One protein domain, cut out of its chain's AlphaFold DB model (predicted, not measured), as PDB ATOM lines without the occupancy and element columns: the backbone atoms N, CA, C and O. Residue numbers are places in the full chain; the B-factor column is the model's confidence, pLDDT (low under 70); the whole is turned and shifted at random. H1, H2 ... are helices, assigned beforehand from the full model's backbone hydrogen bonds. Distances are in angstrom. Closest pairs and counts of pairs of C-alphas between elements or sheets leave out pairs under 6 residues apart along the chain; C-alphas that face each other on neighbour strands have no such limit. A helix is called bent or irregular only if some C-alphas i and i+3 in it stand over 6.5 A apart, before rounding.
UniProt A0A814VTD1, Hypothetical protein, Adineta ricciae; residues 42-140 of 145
ATOM      1  N   SER A  42      10.381  33.395 -10.003       67.44
ATOM      2  CA  SER A  42      11.299  34.111  -9.099       67.44
ATOM      3  C   SER A  42      11.016  33.868  -7.609       67.44
ATOM      4  O   SER A  42      11.431  34.672  -6.774       67.44
ATOM      5  N   ASN A  43      10.290  32.800  -7.251       69.88
ATOM      6  CA  ASN A  43       9.824  32.585  -5.878       69.88
ATOM      7  C   ASN A  43      10.999  32.447  -4.893       69.88
ATOM      8  O   ASN A  43      11.032  33.141  -3.885       69.88
ATOM      9  N   VAL A  44      12.022  31.660  -5.239       73.06
ATOM     10  CA  VAL A  44      13.222  31.455  -4.399       73.06
ATOM     11  C   VAL A  44      13.907  32.782  -4.046       73.06
ATOM     12  O   VAL A  44      14.199  33.059  -2.881       73.06
ATOM     13  N   ALA A  45      14.129  33.637  -5.049       78.88
ATOM     14  CA  ALA A  45      14.800  34.921  -4.864       78.88
ATOM     15  C   ALA A  45      13.955  35.881  -4.014       78.88
ATOM     16  O   ALA A  45      14.445  36.448  -3.038       78.88
ATOM     17  N   SER A  46      12.669  36.013  -4.339       79.62
ATOM     18  CA  SER A  46      11.739  36.860  -3.591       79.62
ATOM     19  C   SER A  46      11.609  36.423  -2.129       79.62
ATOM     20  O   SER A  46      11.660  37.257  -1.229       79.62
ATOM     21  N   GLN A  47      11.511  35.117  -1.870       79.38
ATOM     22  CA  GLN A  47      11.417  34.588  -0.509       79.38
ATOM     23  C   GLN A  47      12.712  34.785   0.274       79.38
ATOM     24  O   GLN A  47      12.659  35.079   1.464       79.38
ATOM     25  N   SER A  48      13.869  34.713  -0.388       81.19
ATOM     26  CA  SER A  48      15.160  35.005   0.247       81.19
ATOM     27  C   SER A  48      15.236  36.448   0.756       81.19
ATOM     28  O   SER A  48      15.721  36.684   1.862       81.19
ATOM     29  N   ILE A  49      14.688  37.409   0.002       84.19
ATOM     30  CA  ILE A  49      14.602  38.814   0.433       84.19
ATOM     31  C   ILE A  49      13.702  38.953   1.669       84.19
ATOM     32  O   ILE A  49      14.077  39.614   2.640       84.19
ATOM     33  N   LEU A  50      12.534  38.303   1.669       81.75
ATOM     34  CA  LEU A  50      11.603  38.332   2.805       81.75
ATOM     35  C   LEU A  50      12.190  37.657   4.053       81.75
ATOM     36  O   LEU A  50      12.029  38.155   5.164       81.75
ATOM     37  N   VAL A  51      12.917  36.555   3.873       85.44
ATOM     38  CA  VAL A  51      13.643  35.854   4.940       85.44
ATOM     39  C   VAL A  51      14.715  36.746   5.565       85.44
ATOM     40  O   VAL A  51      14.745  36.882   6.787       85.44
ATOM     41  N   ALA A  52      15.547  37.403   4.750       87.94
ATOM     42  CA  ALA A  52      16.569  38.323   5.248       87.94
ATOM     43  C   ALA A  52      15.949  39.482   6.043       87.94
ATOM     44  O   ALA A  52      16.444  39.854   7.107       87.94
ATOM     45  N   ARG A  53      14.819  40.015   5.568       87.31
ATOM     46  CA  ARG A  53      14.078  41.059   6.277       87.31
ATOM     47  C   ARG A  53      13.517  40.565   7.612       87.31
ATOM     48  O   ARG A  53      13.662  41.262   8.610       87.31
ATOM     49  N   GLY A  54      12.913  39.375   7.639       87.06
ATOM     50  CA  GLY A  54      12.419  38.736   8.863       87.06
ATOM     51  C   GLY A  54      13.508  38.596   9.926       87.06
ATOM     52  O   GLY A  54      13.273  38.907  11.088       87.06
ATOM     53  N   LEU A  55      14.721  38.207   9.517       90.06
ATOM     54  CA  LEU A  55      15.870  38.108  10.416       90.06
ATOM     55  C   LEU A  55      16.249  39.465  11.023       90.06
ATOM     56  O   LEU A  55      16.403  39.570  12.238       90.06
ATOM     57  N   ILE A  56      16.368  40.505  10.191       92.25
ATOM     58  CA  ILE A  56      16.725  41.856  10.651       92.25
ATOM     59  C   ILE A  56      15.694  42.379  11.653       92.25
ATOM     60  O   ILE A  56      16.071  42.956  12.662       92.25
ATOM     61  N   LEU A  57      14.403  42.145  11.416       89.69
ATOM     62  CA  LEU A  57      13.335  42.578  12.323       89.69
ATOM     63  C   LEU A  57      13.391  41.874  13.676       89.69
ATOM     64  O   LEU A  57      13.167  42.496  14.713       89.69
ATOM     65  N   SER A  58      13.686  40.577  13.677       91.75
ATOM     66  CA  SER A  58      13.850  39.850  14.929       91.75
ATOM     67  C   SER A  58      15.070  40.338  15.707       91.75
ATOM     68  O   SER A  58      15.007  40.422  16.931       91.75
ATOM     69  N   PHE A  59      16.146  40.718  15.016       94.19
ATOM     70  CA  PHE A  59      17.307  41.348  15.642       94.19
ATOM     71  C   PHE A  59      17.050  42.781  16.102       94.19
ATOM     72  O   PHE A  59      17.547  43.157  17.150       94.19
ATOM     73  N   ASP A  60      16.245  43.565  15.395       95.06
ATOM     74  CA  ASP A  60      15.854  44.903  15.853       95.06
ATOM     75  C   ASP A  60      15.063  44.837  17.174       95.06
ATOM     76  O   ASP A  60      15.200  45.689  18.046       95.06
ATOM     77  N   ARG A  61      14.270  43.772  17.362       93.44
ATOM     78  CA  ARG A  61      13.462  43.570  18.573       93.44
ATOM     79  C   ARG A  61      14.209  42.913  19.737       93.44
ATOM     80  O   ARG A  61      13.894  43.208  20.887       93.44
ATOM     81  N   TYR A  62      15.108  41.971  19.457       94.38
ATOM     82  CA  TYR A  62      15.723  41.098  20.469       94.38
ATOM     83  C   TYR A  62      17.260  41.100  20.431       94.38
ATOM     84  O   TYR A  62      17.889  40.219  21.029       94.38
ATOM     85  N   ASP A  63      17.860  42.047  19.709       95.12
ATOM     86  CA  ASP A  63      19.281  42.095  19.360       95.12
ATOM     87  C   ASP A  63      19.765  40.838  18.605       95.12
ATOM     88  O   ASP A  63      19.032  39.872  18.368       95.12
ATOM     89  N   ALA A  64      21.045  40.821  18.221       93.12
ATOM     90  CA  ALA A  64      21.712  39.668  17.604       93.12
ATOM     91  C   ALA A  64      22.007  38.551  18.633       93.12
ATOM     92  O   ALA A  64      23.152  38.148  18.879       93.12
ATOM     93  N   THR A  65      20.950  38.064  19.279       94.38
ATOM     94  CA  THR A  65      20.976  37.059  20.342       94.38
ATOM     95  C   THR A  65      20.317  35.754  19.881       94.38
ATOM     96  O   THR A  65      19.578  35.742  18.891       94.38
ATOM     97  N   PRO A  66      20.526  34.639  20.607       93.00
ATOM     98  CA  PRO A  66      19.753  33.416  20.389       93.00
ATOM     99  C   PRO A  66      18.233  33.641  20.410       93.00
ATOM    100  O   PRO A  66      17.506  33.006  19.652       93.00
ATOM    101  N   GLN A  67      17.750  34.585  21.225       91.81
ATOM    102  CA  GLN A  67      16.334  34.945  21.276       91.81
ATOM    103  C   GLN A  67      15.859  35.604  19.973       91.81
ATOM    104  O   GLN A  67      14.777  35.278  19.491       91.81
ATOM    105  N   GLY A  68      16.670  36.477  19.369       92.31
ATOM    106  CA  GLY A  68      16.377  37.046  18.050       92.31
ATOM    107  C   GLY A  68      16.323  35.984  16.949       92.31
ATOM    108  O   GLY A  68      15.419  36.003  16.116       92.31
ATOM    109  N   LEU A  69      17.223  34.997  16.981       91.12
ATOM    110  CA  LEU A  69      17.172  33.867  16.045       91.12
ATOM    111  C   LEU A  69      15.919  33.007  16.234       91.12
ATOM    112  O   LEU A  69      15.279  32.652  15.246       91.12
ATOM    113  N   GLN A  70      15.535  32.723  17.481       88.94
ATOM    114  CA  GLN A  70      14.309  31.986  17.789       88.94
ATOM    115  C   GLN A  70      13.064  32.737  17.299       88.94
ATOM    116  O   GLN A  70      12.199  32.146  16.659       88.94
ATOM    117  N   ALA A  71      13.001  34.051  17.526       88.94
ATOM    118  CA  ALA A  71      11.895  34.878  17.055       88.94
ATOM    119  C   ALA A  71      11.793  34.906  15.518       88.94
ATOM    120  O   ALA A  71      10.693  34.862  14.971       88.94
ATOM    121  N   TYR A  72      12.929  34.956  14.811       89.62
ATOM    122  CA  TYR A  72      12.974  34.813  13.351       89.62
ATOM    123  C   TYR A  72      12.442  33.447  12.897       89.62
ATOM    124  O   TYR A  72      11.621  33.380  11.979       89.62
ATOM    125  N   ASP A  73      12.886  32.373  13.544       86.69
ATOM    126  CA  ASP A  73      12.494  31.014  13.189       86.69
ATOM    127  C   ASP A  73      10.986  30.812  13.392       86.69
ATOM    128  O   ASP A  73      10.283  30.381  12.483       86.69
ATOM    129  N   ASP A  74      10.437  31.247  14.527       85.75
ATOM    130  CA  ASP A  74       9.000  31.147  14.800       85.75
ATOM    131  C   ASP A  74       8.149  31.969  13.820       85.75
ATOM    132  O   ASP A  74       7.075  31.524  13.401       85.75
ATOM    133  N   LEU A  75       8.659  33.127  13.386       84.00
ATOM    134  CA  LEU A  75       8.016  33.959  12.372       84.00
ATOM    135  C   LEU A  75       7.990  33.279  10.992       84.00
ATOM    136  O   LEU A  75       6.968  33.314  10.305       84.00
ATOM    137  N   ARG A  76       9.107  32.689  10.548       83.69
ATOM    138  CA  ARG A  76       9.277  32.263   9.145       83.69
ATOM    139  C   ARG A  76       9.039  30.778   8.909       83.69
ATOM    140  O   ARG A  76       8.482  30.432   7.866       83.69
ATOM    141  N   ARG A  77       9.383  29.910   9.866       81.06
ATOM    142  CA  ARG A  77       9.341  28.446   9.724       81.06
ATOM    143  C   ARG A  77       7.968  27.980   9.274       81.06
ATOM    144  O   ARG A  77       7.836  27.360   8.222       81.06
ATOM    145  N   SER A  78       6.920  28.326  10.023       77.94
ATOM    146  CA  SER A  78       5.570  27.826   9.736       77.94
ATOM    147  C   SER A  78       4.988  28.398   8.435       77.94
ATOM    148  O   SER A  78       4.334  27.673   7.684       77.94
ATOM    149  N   ALA A  79       5.251  29.675   8.138       78.06
ATOM    150  CA  ALA A  79       4.763  30.345   6.936       78.06
ATOM    151  C   ALA A  79       5.400  29.764   5.664       78.06
ATOM    152  O   ALA A  79       4.686  29.344   4.750       78.06
ATOM    153  N   LEU A  80       6.730  29.644   5.644       80.06
ATOM    154  CA  LEU A  80       7.470  29.092   4.508       80.06
ATOM    155  C   LEU A  80       7.179  27.608   4.306       80.06
ATOM    156  O   LEU A  80       7.001  27.174   3.171       80.06
ATOM    157  N   SER A  81       7.039  26.849   5.394       78.44
ATOM    158  CA  SER A  81       6.632  25.440   5.352       78.44
ATOM    159  C   SER A  81       5.299  25.251   4.634       78.44
ATOM    160  O   SER A  81       5.196  24.452   3.702       78.44
ATOM    161  N   ARG A  82       4.275  26.022   5.028       77.38
ATOM    162  CA  ARG A  82       2.949  25.966   4.396       77.38
ATOM    163  C   ARG A  82       3.017  26.346   2.921       77.38
ATOM    164  O   ARG A  82       2.437  25.647   2.095       77.38
ATOM    165  N   MET A  83       3.753  27.403   2.584       77.62
ATOM    166  CA  MET A  83       3.935  27.841   1.198       77.62
ATOM    167  C   MET A  83       4.647  26.774   0.343       77.62
ATOM    168  O   MET A  83       4.214  26.487  -0.774       77.62
ATOM    169  N   ILE A  84       5.714  26.150   0.851       78.25
ATOM    170  CA  ILE A  84       6.451  25.094   0.135       78.25
ATOM    171  C   ILE A  84       5.567  23.873  -0.103       78.25
ATOM    172  O   ILE A  84       5.552  23.328  -1.203       78.25
ATOM    173  N   LEU A  85       4.801  23.446   0.901       77.12
ATOM    174  CA  LEU A  85       3.871  22.332   0.729       77.12
ATOM    175  C   LEU A  85       2.782  22.679  -0.288       77.12
ATOM    176  O   LEU A  85       2.513  21.902  -1.201       77.12
ATOM    177  N   ALA A  86       2.204  23.873  -0.194       74.38
ATOM    178  CA  ALA A  86       1.140  24.290  -1.094       74.38
ATOM    179  C   ALA A  86       1.623  24.447  -2.549       74.38
ATOM    180  O   ALA A  86       0.910  24.058  -3.469       74.38
ATOM    181  N   THR A  87       2.855  24.911  -2.780       70.62
ATOM    182  CA  THR A  87       3.445  24.988  -4.134       70.62
ATOM    183  C   THR A  87       3.708  23.635  -4.784       70.62
ATOM    184  O   THR A  87       3.748  23.563  -6.010       70.62
ATOM    185  N   ARG A  88       3.840  22.559  -4.002       71.81
ATOM    186  CA  ARG A  88       3.937  21.189  -4.535       71.81
ATOM    187  C   ARG A  88       2.594  20.648  -5.012       71.81
ATOM    188  O   ARG A  88       2.563  19.829  -5.922       71.81
ATOM    189  N   HIS A  89       1.503  21.090  -4.391       66.00
ATOM    190  CA  HIS A  89       0.153  20.661  -4.749       66.00
ATOM    191  C   HIS A  89      -0.480  21.546  -5.830       66.00
ATOM    192  O   HIS A  89      -1.153  21.010  -6.697       66.00
ATOM    193  N   TYR A  90      -0.207  22.857  -5.808       61.50
ATOM    194  CA  TYR A  90      -0.885  23.879  -6.620       61.50
ATOM    195  C   TYR A  90       0.073  24.721  -7.483       61.50
ATOM    196  O   TYR A  90      -0.154  25.908  -7.717       61.50
ATOM    197  N   GLY A  91       1.211  24.155  -7.893       64.19
ATOM    198  CA  GLY A  91       2.247  24.870  -8.644       64.19
ATOM    199  C   GLY A  91       1.944  25.063 -10.134       64.19
ATOM    200  O   GLY A  91       0.943  24.585 -10.662       64.19
ATOM    201  N   SER A  92       2.883  25.682 -10.863       63.03
ATOM    202  CA  SER A  92       2.863  25.708 -12.340       63.03
ATOM    203  C   SER A  92       2.791  24.309 -12.959       63.03
ATOM    204  O   SER A  92       2.333  24.160 -14.089       63.03
ATOM    205  N   GLU A  93       3.220  23.281 -12.220       72.69
ATOM    206  CA  GLU A  93       3.042  21.883 -12.603       72.69
ATOM    207  C   GLU A  93       1.580  21.500 -12.818       72.69
ATOM    208  O   GLU A  93       1.327  20.663 -13.669       72.69
ATOM    209  N   GLU A  94       0.617  22.084 -12.107       78.25
ATOM    210  CA  GLU A  94      -0.792  21.732 -12.294       78.25
ATOM    211  C   GLU A  94      -1.302  22.198 -13.661       78.25
ATOM    212  O   GLU A  94      -1.893  21.416 -14.400       78.25
ATOM    213  N   MET A  95      -0.952  23.421 -14.073       85.00
ATOM    214  CA  MET A  95      -1.224  23.900 -15.434       85.00
ATOM    215  C   MET A  95      -0.528  23.021 -16.486       85.00
ATOM    216  O   MET A  95      -1.134  22.681 -17.500       85.00
ATOM    217  N   LEU A  96       0.726  22.620 -16.242       84.38
ATOM    218  CA  LEU A  96       1.469  21.735 -17.146       84.38
ATOM    219  C   LEU A  96       0.867  20.324 -17.215       84.38
ATOM    220  O   LEU A  96       0.812  19.756 -18.302       84.38
ATOM    221  N   LYS A  97       0.390  19.774 -16.093       85.50
ATOM    222  CA  LYS A  97      -0.310  18.482 -16.027       85.50
ATOM    223  C   LYS A  97      -1.606  18.532 -16.814       85.50
ATOM    224  O   LYS A  97      -1.817  17.676 -17.661       85.50
ATOM    225  N   VAL A  98      -2.419  19.567 -16.605       89.06
ATOM    226  CA  VAL A  98      -3.680  19.749 -17.332       89.06
ATOM    227  C   VAL A  98      -3.438  19.844 -18.835       89.06
ATOM    228  O   VAL A  98      -4.155  19.217 -19.611       89.06
ATOM    229  N   VAL A  99      -2.413  20.591 -19.261       90.25
ATOM    230  CA  VAL A  99      -2.020  20.629 -20.674       90.25
ATOM    231  C   VAL A  99      -1.615  19.232 -21.143       90.25
ATOM    232  O   VAL A  99      -2.219  18.738 -22.085       90.25
ATOM    233  N   ALA A 100      -0.687  18.561 -20.455       88.88
ATOM    234  CA  ALA A 100      -0.202  17.231 -20.833       88.88
ATOM    235  C   ALA A 100      -1.319  16.173 -20.937       88.88
ATOM    236  O   ALA A 100      -1.341  15.398 -21.889       88.88
ATOM    237  N   GLU A 101      -2.268  16.159 -20.000       91.06
ATOM    238  CA  GLU A 101      -3.416  15.241 -19.990       91.06
ATOM    239  C   GLU A 101      -4.383  15.499 -21.150       91.06
ATOM    240  O   GLU A 101      -4.933  14.565 -21.734       91.06
ATOM    241  N   ARG A 102      -4.588  16.772 -21.505       93.25
ATOM    242  CA  ARG A 102      -5.483  17.181 -22.596       93.25
ATOM    243  C   ARG A 102      -4.809  17.135 -23.966       93.25
ATOM    244  O   ARG A 102      -5.502  17.175 -24.982       93.25
ATOM    245  N   THR A 103      -3.481  17.042 -24.010       91.50
ATOM    246  CA  THR A 103      -2.687  16.978 -25.242       91.50
ATOM    247  C   THR A 103      -1.804  15.736 -25.258       91.50
ATOM    248  O   THR A 103      -0.578  15.851 -25.215       91.50
ATOM    249  N   PRO A 104      -2.394  14.529 -25.365       81.06
ATOM    250  CA  PRO A 104      -1.604  13.314 -25.550       81.06
ATOM    251  C   PRO A 104      -0.847  13.306 -26.892       81.06
ATOM    252  O   PRO A 104       0.067  12.510 -27.073       81.06
ATOM    253  N   ASN A 105      -1.219  14.198 -27.816       85.31
ATOM    254  CA  ASN A 105      -0.547  14.470 -29.084       85.31
ATOM    255  C   ASN A 105      -0.247  15.975 -29.202       85.31
ATOM    256  O   ASN A 105      -0.715  16.773 -28.388       85.31
ATOM    257  N   ASP A 106       0.462  16.374 -30.258       85.62
ATOM    258  CA  ASP A 106       0.789  17.778 -30.515       85.62
ATOM    259  C   ASP A 106      -0.453  18.685 -30.604       85.62
ATOM    260  O   ASP A 106      -1.487  18.332 -31.179       85.62
ATOM    261  N   PHE A 107      -0.321  19.911 -30.093       90.75
ATOM    262  CA  PHE A 107      -1.327  20.965 -30.202       90.75
ATOM    263  C   PHE A 107      -0.716  22.236 -30.805       90.75
ATOM    264  O   PHE A 107       0.465  22.523 -30.631       90.75
ATOM    265  N   LYS A 108      -1.528  23.025 -31.520       90.88
ATOM    266  CA  LYS A 108      -1.079  24.275 -32.172       90.88
ATOM    267  C   LYS A 108      -1.455  25.545 -31.412       90.88
ATOM    268  O   LYS A 108      -0.885  26.599 -31.670       90.88
ATOM    269  N   ASN A 109      -2.448  25.469 -30.529       91.25
ATOM    270  CA  ASN A 109      -2.973  26.630 -29.821       91.25
ATOM    271  C   ASN A 109      -3.329  26.255 -28.380       91.25
ATOM    272  O   ASN A 109      -4.184  25.398 -28.158       91.25
ATOM    273  N   LEU A 110      -2.676  26.908 -27.414       89.25
ATOM    274  CA  LEU A 110      -2.886  26.666 -25.988       89.25
ATOM    275  C   LEU A 110      -4.319  26.985 -25.553       89.25
ATOM    276  O   LEU A 110      -4.870  26.250 -24.747       89.25
ATOM    277  N   SER A 111      -4.954  28.019 -26.109       92.00
ATOM    278  CA  SER A 111      -6.316  28.408 -25.723       92.00
ATOM    279  C   SER A 111      -7.368  27.350 -26.068       92.00
ATOM    280  O   SER A 111      -8.444  27.361 -25.476       92.00
ATOM    281  N   ASN A 112      -7.059  26.423 -26.981       90.25
ATOM    282  CA  ASN A 112      -7.925  25.282 -27.294       90.25
ATOM    283  C   ASN A 112      -7.806  24.153 -26.257       90.25
ATOM    284  O   ASN A 112      -8.684  23.302 -26.174       90.25
ATOM    285  N   VAL A 113      -6.709  24.129 -25.500       92.44
ATOM    286  CA  VAL A 113      -6.362  23.087 -24.524       92.44
ATOM    287  C   VAL A 113      -6.677  23.559 -23.106       92.44
ATOM    288  O   VAL A 113      -7.283  22.846 -22.306       92.44
ATOM    289  N   LEU A 114      -6.271  24.790 -22.810       92.50
ATOM    290  CA  LEU A 114      -6.464  25.472 -21.546       92.50
ATOM    291  C   LEU A 114      -7.038  26.867 -21.847       92.50
ATOM    292  O   LEU A 114      -6.280  27.804 -22.125       92.50
ATOM    293  N   PRO A 115      -8.378  27.009 -21.857       94.62
ATOM    294  CA  PRO A 115      -9.043  28.278 -22.118       94.62
ATOM    295  C   PRO A 115      -8.541  29.394 -21.198       94.62
ATOM    296  O   PRO A 115      -8.250  29.173 -20.023       94.62
ATOM    297  N   ASN A 116      -8.485  30.623 -21.718       91.88
ATOM    298  CA  ASN A 116      -7.875  31.755 -21.010       91.88
ATOM    299  C   ASN A 116      -8.486  32.027 -19.627       91.88
ATOM    300  O   ASN A 116      -7.761  32.410 -18.713       91.88
ATOM    301  N   GLU A 117      -9.792  31.834 -19.453       93.12
ATOM    302  CA  GLU A 117     -10.454  32.037 -18.156       93.12
ATOM    303  C   GLU A 117     -10.063  30.965 -17.127       93.12
ATOM    304  O   GLU A 117      -9.844  31.275 -15.952       93.12
ATOM    305  N   GLU A 118      -9.875  29.719 -17.567       91.88
ATOM    306  CA  GLU A 118      -9.377  28.633 -16.719       91.88
ATOM    307  C   GLU A 118      -7.916  28.891 -16.323       91.88
ATOM    308  O   GLU A 118      -7.580  28.869 -15.137       91.88
ATOM    309  N   LEU A 119      -7.070  29.269 -17.290       89.31
ATOM    310  CA  LEU A 119      -5.678  29.649 -17.040       89.31
ATOM    311  C   LEU A 119      -5.572  30.820 -16.047       89.31
ATOM    312  O   LEU A 119      -4.770  30.773 -15.115       89.31
ATOM    313  N   LYS A 120      -6.388  31.870 -16.209       89.12
ATOM    314  CA  LYS A 120      -6.425  33.012 -15.278       89.12
ATOM    315  C   LYS A 120      -6.824  32.589 -13.867       89.12
ATOM    316  O   LYS A 120      -6.242  33.091 -12.903       89.12
ATOM    317  N   THR A 121      -7.788  31.681 -13.743       89.38
ATOM    318  CA  THR A 121      -8.240  31.157 -12.448       89.38
ATOM    319  C   THR A 121      -7.116  30.381 -11.765       89.38
ATOM    320  O   THR A 121      -6.762  30.691 -10.628       89.38
ATOM    321  N   MET A 122      -6.462  29.464 -12.486       86.31
ATOM    322  CA  MET A 122      -5.308  28.710 -11.982       86.31
ATOM    323  C   MET A 122      -4.155  29.634 -11.565       86.31
ATOM    324  O   MET A 122      -3.604  29.490 -10.475       86.31
ATOM    325  N   LEU A 123      -3.824  30.643 -12.380       83.75
ATOM    326  CA  LEU A 123      -2.792  31.633 -12.054       83.75
ATOM    327  C   LEU A 123      -3.146  32.473 -10.822       83.75
ATOM    328  O   LEU A 123      -2.259  32.824 -10.044       83.75
ATOM    329  N   THR A 124      -4.419  32.822 -10.644       84.44
ATOM    330  CA  THR A 124      -4.886  33.599  -9.487       84.44
ATOM    331  C   THR A 124      -4.766  32.786  -8.204       84.44
ATOM    332  O   THR A 124      -4.199  33.280  -7.227       84.44
ATOM    333  N   ASN A 125      -5.209  31.528  -8.232       81.12
ATOM    334  CA  ASN A 125      -5.090  30.607  -7.104       81.12
ATOM    335  C   ASN A 125      -3.618  30.362  -6.753       81.12
ATOM    336  O   ASN A 125      -3.233  30.483  -5.591       81.12
ATOM    337  N   PHE A 126      -2.770  30.132  -7.760       78.69
ATOM    338  CA  PHE A 126      -1.331  29.989  -7.552       78.69
ATOM    339  C   PHE A 126      -0.742  31.230  -6.872       78.69
ATOM    340  O   PHE A 126      -0.113  31.108  -5.826       78.69
ATOM    341  N   LYS A 127      -1.007  32.439  -7.393       78.25
ATOM    342  CA  LYS A 127      -0.517  33.699  -6.801       78.25
ATOM    343  C   LYS A 127      -0.942  33.886  -5.346       78.25
ATOM    344  O   LYS A 127      -0.161  34.433  -4.570       78.25
ATOM    345  N   GLN A 128      -2.148  33.458  -4.974       77.19
ATOM    346  CA  GLN A 128      -2.589  33.473  -3.577       77.19
ATOM    347  C   GLN A 128      -1.761  32.510  -2.719       77.19
ATOM    348  O   GLN A 128      -1.266  32.914  -1.671       77.19
ATOM    349  N   VAL A 129      -1.549  31.281  -3.194       73.62
ATOM    350  CA  VAL A 129      -0.770  30.247  -2.497       73.62
ATOM    351  C   VAL A 129       0.680  30.674  -2.242       73.62
ATOM    352  O   VAL A 129       1.198  30.455  -1.149       73.62
ATOM    353  N   ILE A 130       1.335  31.308  -3.220       71.44
ATOM    354  CA  ILE A 130       2.728  31.775  -3.078       71.44
ATOM    355  C   ILE A 130       2.869  33.141  -2.398       71.44
ATOM    356  O   ILE A 130       3.974  33.670  -2.324       71.44
ATOM    357  N   GLY A 131       1.775  33.734  -1.910       70.94
ATOM    358  CA  GLY A 131       1.820  35.033  -1.234       70.94
ATOM    359  C   GLY A 131       2.112  36.219  -2.162       70.94
ATOM    360  O   GLY A 131       2.481  37.287  -1.690       70.94
ATOM    361  N   PHE A 132       1.918  36.072  -3.479       70.75
ATOM    362  CA  PHE A 132       2.080  37.149  -4.472       70.75
ATOM    363  C   PHE A 132       0.753  37.773  -4.908       70.75
ATOM    364  O   PHE A 132       0.621  38.302  -6.018       70.75
ATOM    365  N   ASN A 133      -0.265  37.724  -4.052       72.69
ATOM    366  CA  ASN A 133      -1.473  38.492  -4.295       72.69
ATOM    367  C   ASN A 133      -1.167  39.985  -4.096       72.69
ATOM    368  O   ASN A 133      -0.951  40.444  -2.980       72.69
ATOM    369  N   VAL A 134      -1.182  40.742  -5.195       73.06
ATOM    370  CA  VAL A 134      -0.832  42.171  -5.224       73.06
ATOM    371  C   VAL A 134      -1.684  43.005  -4.267       73.06
ATOM    372  O   VAL A 134      -1.168  43.908  -3.618       73.06
ATOM    373  N   GLN A 135      -2.985  42.717  -4.154       76.50
ATOM    374  CA  GLN A 135      -3.866  43.491  -3.278       76.50
ATOM    375  C   GLN A 135      -3.527  43.272  -1.808       76.50
ATOM    376  O   GLN A 135      -3.547  44.220  -1.032       76.50
ATOM    377  N   ILE A 136      -3.217  42.028  -1.446       70.12
ATOM    378  CA  ILE A 136      -2.822  41.654  -0.091       70.12
ATOM    379  C   ILE A 136      -1.448  42.261   0.231       70.12
ATOM    380  O   ILE A 136      -1.318  42.957   1.231       70.12
ATOM    381  N   LEU A 137      -0.466  42.114  -0.666       71.81
ATOM    382  CA  LEU A 137       0.878  42.690  -0.511       71.81
ATOM    383  C   LEU A 137       0.877  44.214  -0.350       71.81
ATOM    384  O   LEU A 137       1.692  44.750   0.392       71.81
ATOM    385  N   ASN A 138      -0.023  44.914  -1.044       77.81
ATOM    386  CA  ASN A 138      -0.111  46.371  -0.970       77.81
ATOM    387  C   ASN A 138      -0.879  46.876   0.262       77.81
ATOM    388  O   ASN A 138      -0.779  48.059   0.580       77.81
ATOM    389  N   LYS A 139      -1.691  46.030   0.908       76.88
ATOM    390  CA  LYS A 139      -2.533  46.410   2.056       76.88
ATOM    391  C   LYS A 139      -1.925  46.018   3.392       76.88
ATOM    392  O   LYS A 139      -2.043  46.765   4.356       76.88
ATOM    393  N   GLU A 140      -1.330  44.838   3.450       68.25
ATOM    394  CA  GLU A 140      -0.726  44.327   4.668       68.25
ATOM    395  C   GLU A 140       0.649  44.937   4.880       68.25
ATOM    396  O   GLU A 140       1.374  45.284   3.941       68.25
TER     397      GLU A 140
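What this domain is: This is residues 42 to 140 of the 145 residues of the protein "Hypothetical protein" of Adineta ricciae (UniProt A0A814VTD1). A long, loose rod of helices: the bent helix H2 and then H3 follow each other along one side, H1 folds back over H2a at one end, and H4 folds back past H3 at the other. The short H5 sticks out beyond H4 and touches no helix. The 99 printed residues hold five named helices, H1 to H5 in chain order, and no named strand; the class is all helix. The whole is only just loose, close to extended, with a radius of gyration of the C-alphas of 18.5 A and spans of 58 by 26 by 17 A.

How they stand to each other: H1, residues 43 to 62, comes first. H2, residues 66 to 89, was assigned as one helix by its hydrogen bonds but is bent, with C-alphas 75 and 78 7.1 A apart; its arms, H2a to residue 75 and H2b from residue 78, stand at a steep tilt of 37 degrees, only just beyond shallow. H1, with residues 54 to 62 alone, touches H2a in a hairpin, opposite ways at a steep tilt of 44 degrees; the closest C-alphas, of Tyr 62 and Gly 68, are 4.8 A apart. H2b and H3, residues 92 to 102, meet only through their link. H3 and H4, residues 116 to 129, form a hairpin and only just touch, with 3 pairs of C-alphas within 8 A, closest Met 95 and Met 122 at 7.2 A, opposite ways at a shallow tilt of 31 degrees. Residues 126 to 129 of H4 touch residues 83 to 87 of H2b, opposite ways at a shallow tilt of 27 degrees; the closest C-alphas, of Ala 86 and Val 129, are 6.4 A apart. Helix packing is mostly aligned, but only just: 2 of 3 touching pairs are at a shallow tilt. H5, residues 134 to 139, is apart from H4. Every O i to N i+4 pair is within hydrogen-bond range in H1, H2a, H2b, H3, H4 and H5.

Where its parts are: From first to last C-alpha, H1 measures 28.3 A, H2a 14.2 A, H2b 17.0 A, H3 15.7 A, H4 19.9 A and H5 8.6 A. H1 begins at C-alpha 43, (9.824, 32.585, -5.878), and H5 ends at C-alpha 139, (-2.533, 46.410, 2.056).

The domain as a whole: The two C-alphas farthest apart, of Asp 63 and Asn 105, are 59.2 A apart. The printed part has no cut. The link from H3 to H4, residues 103 to 115, is long; the others are tight. Residues 42 to 43, 89 to 92 and 140 have pLDDT under 70.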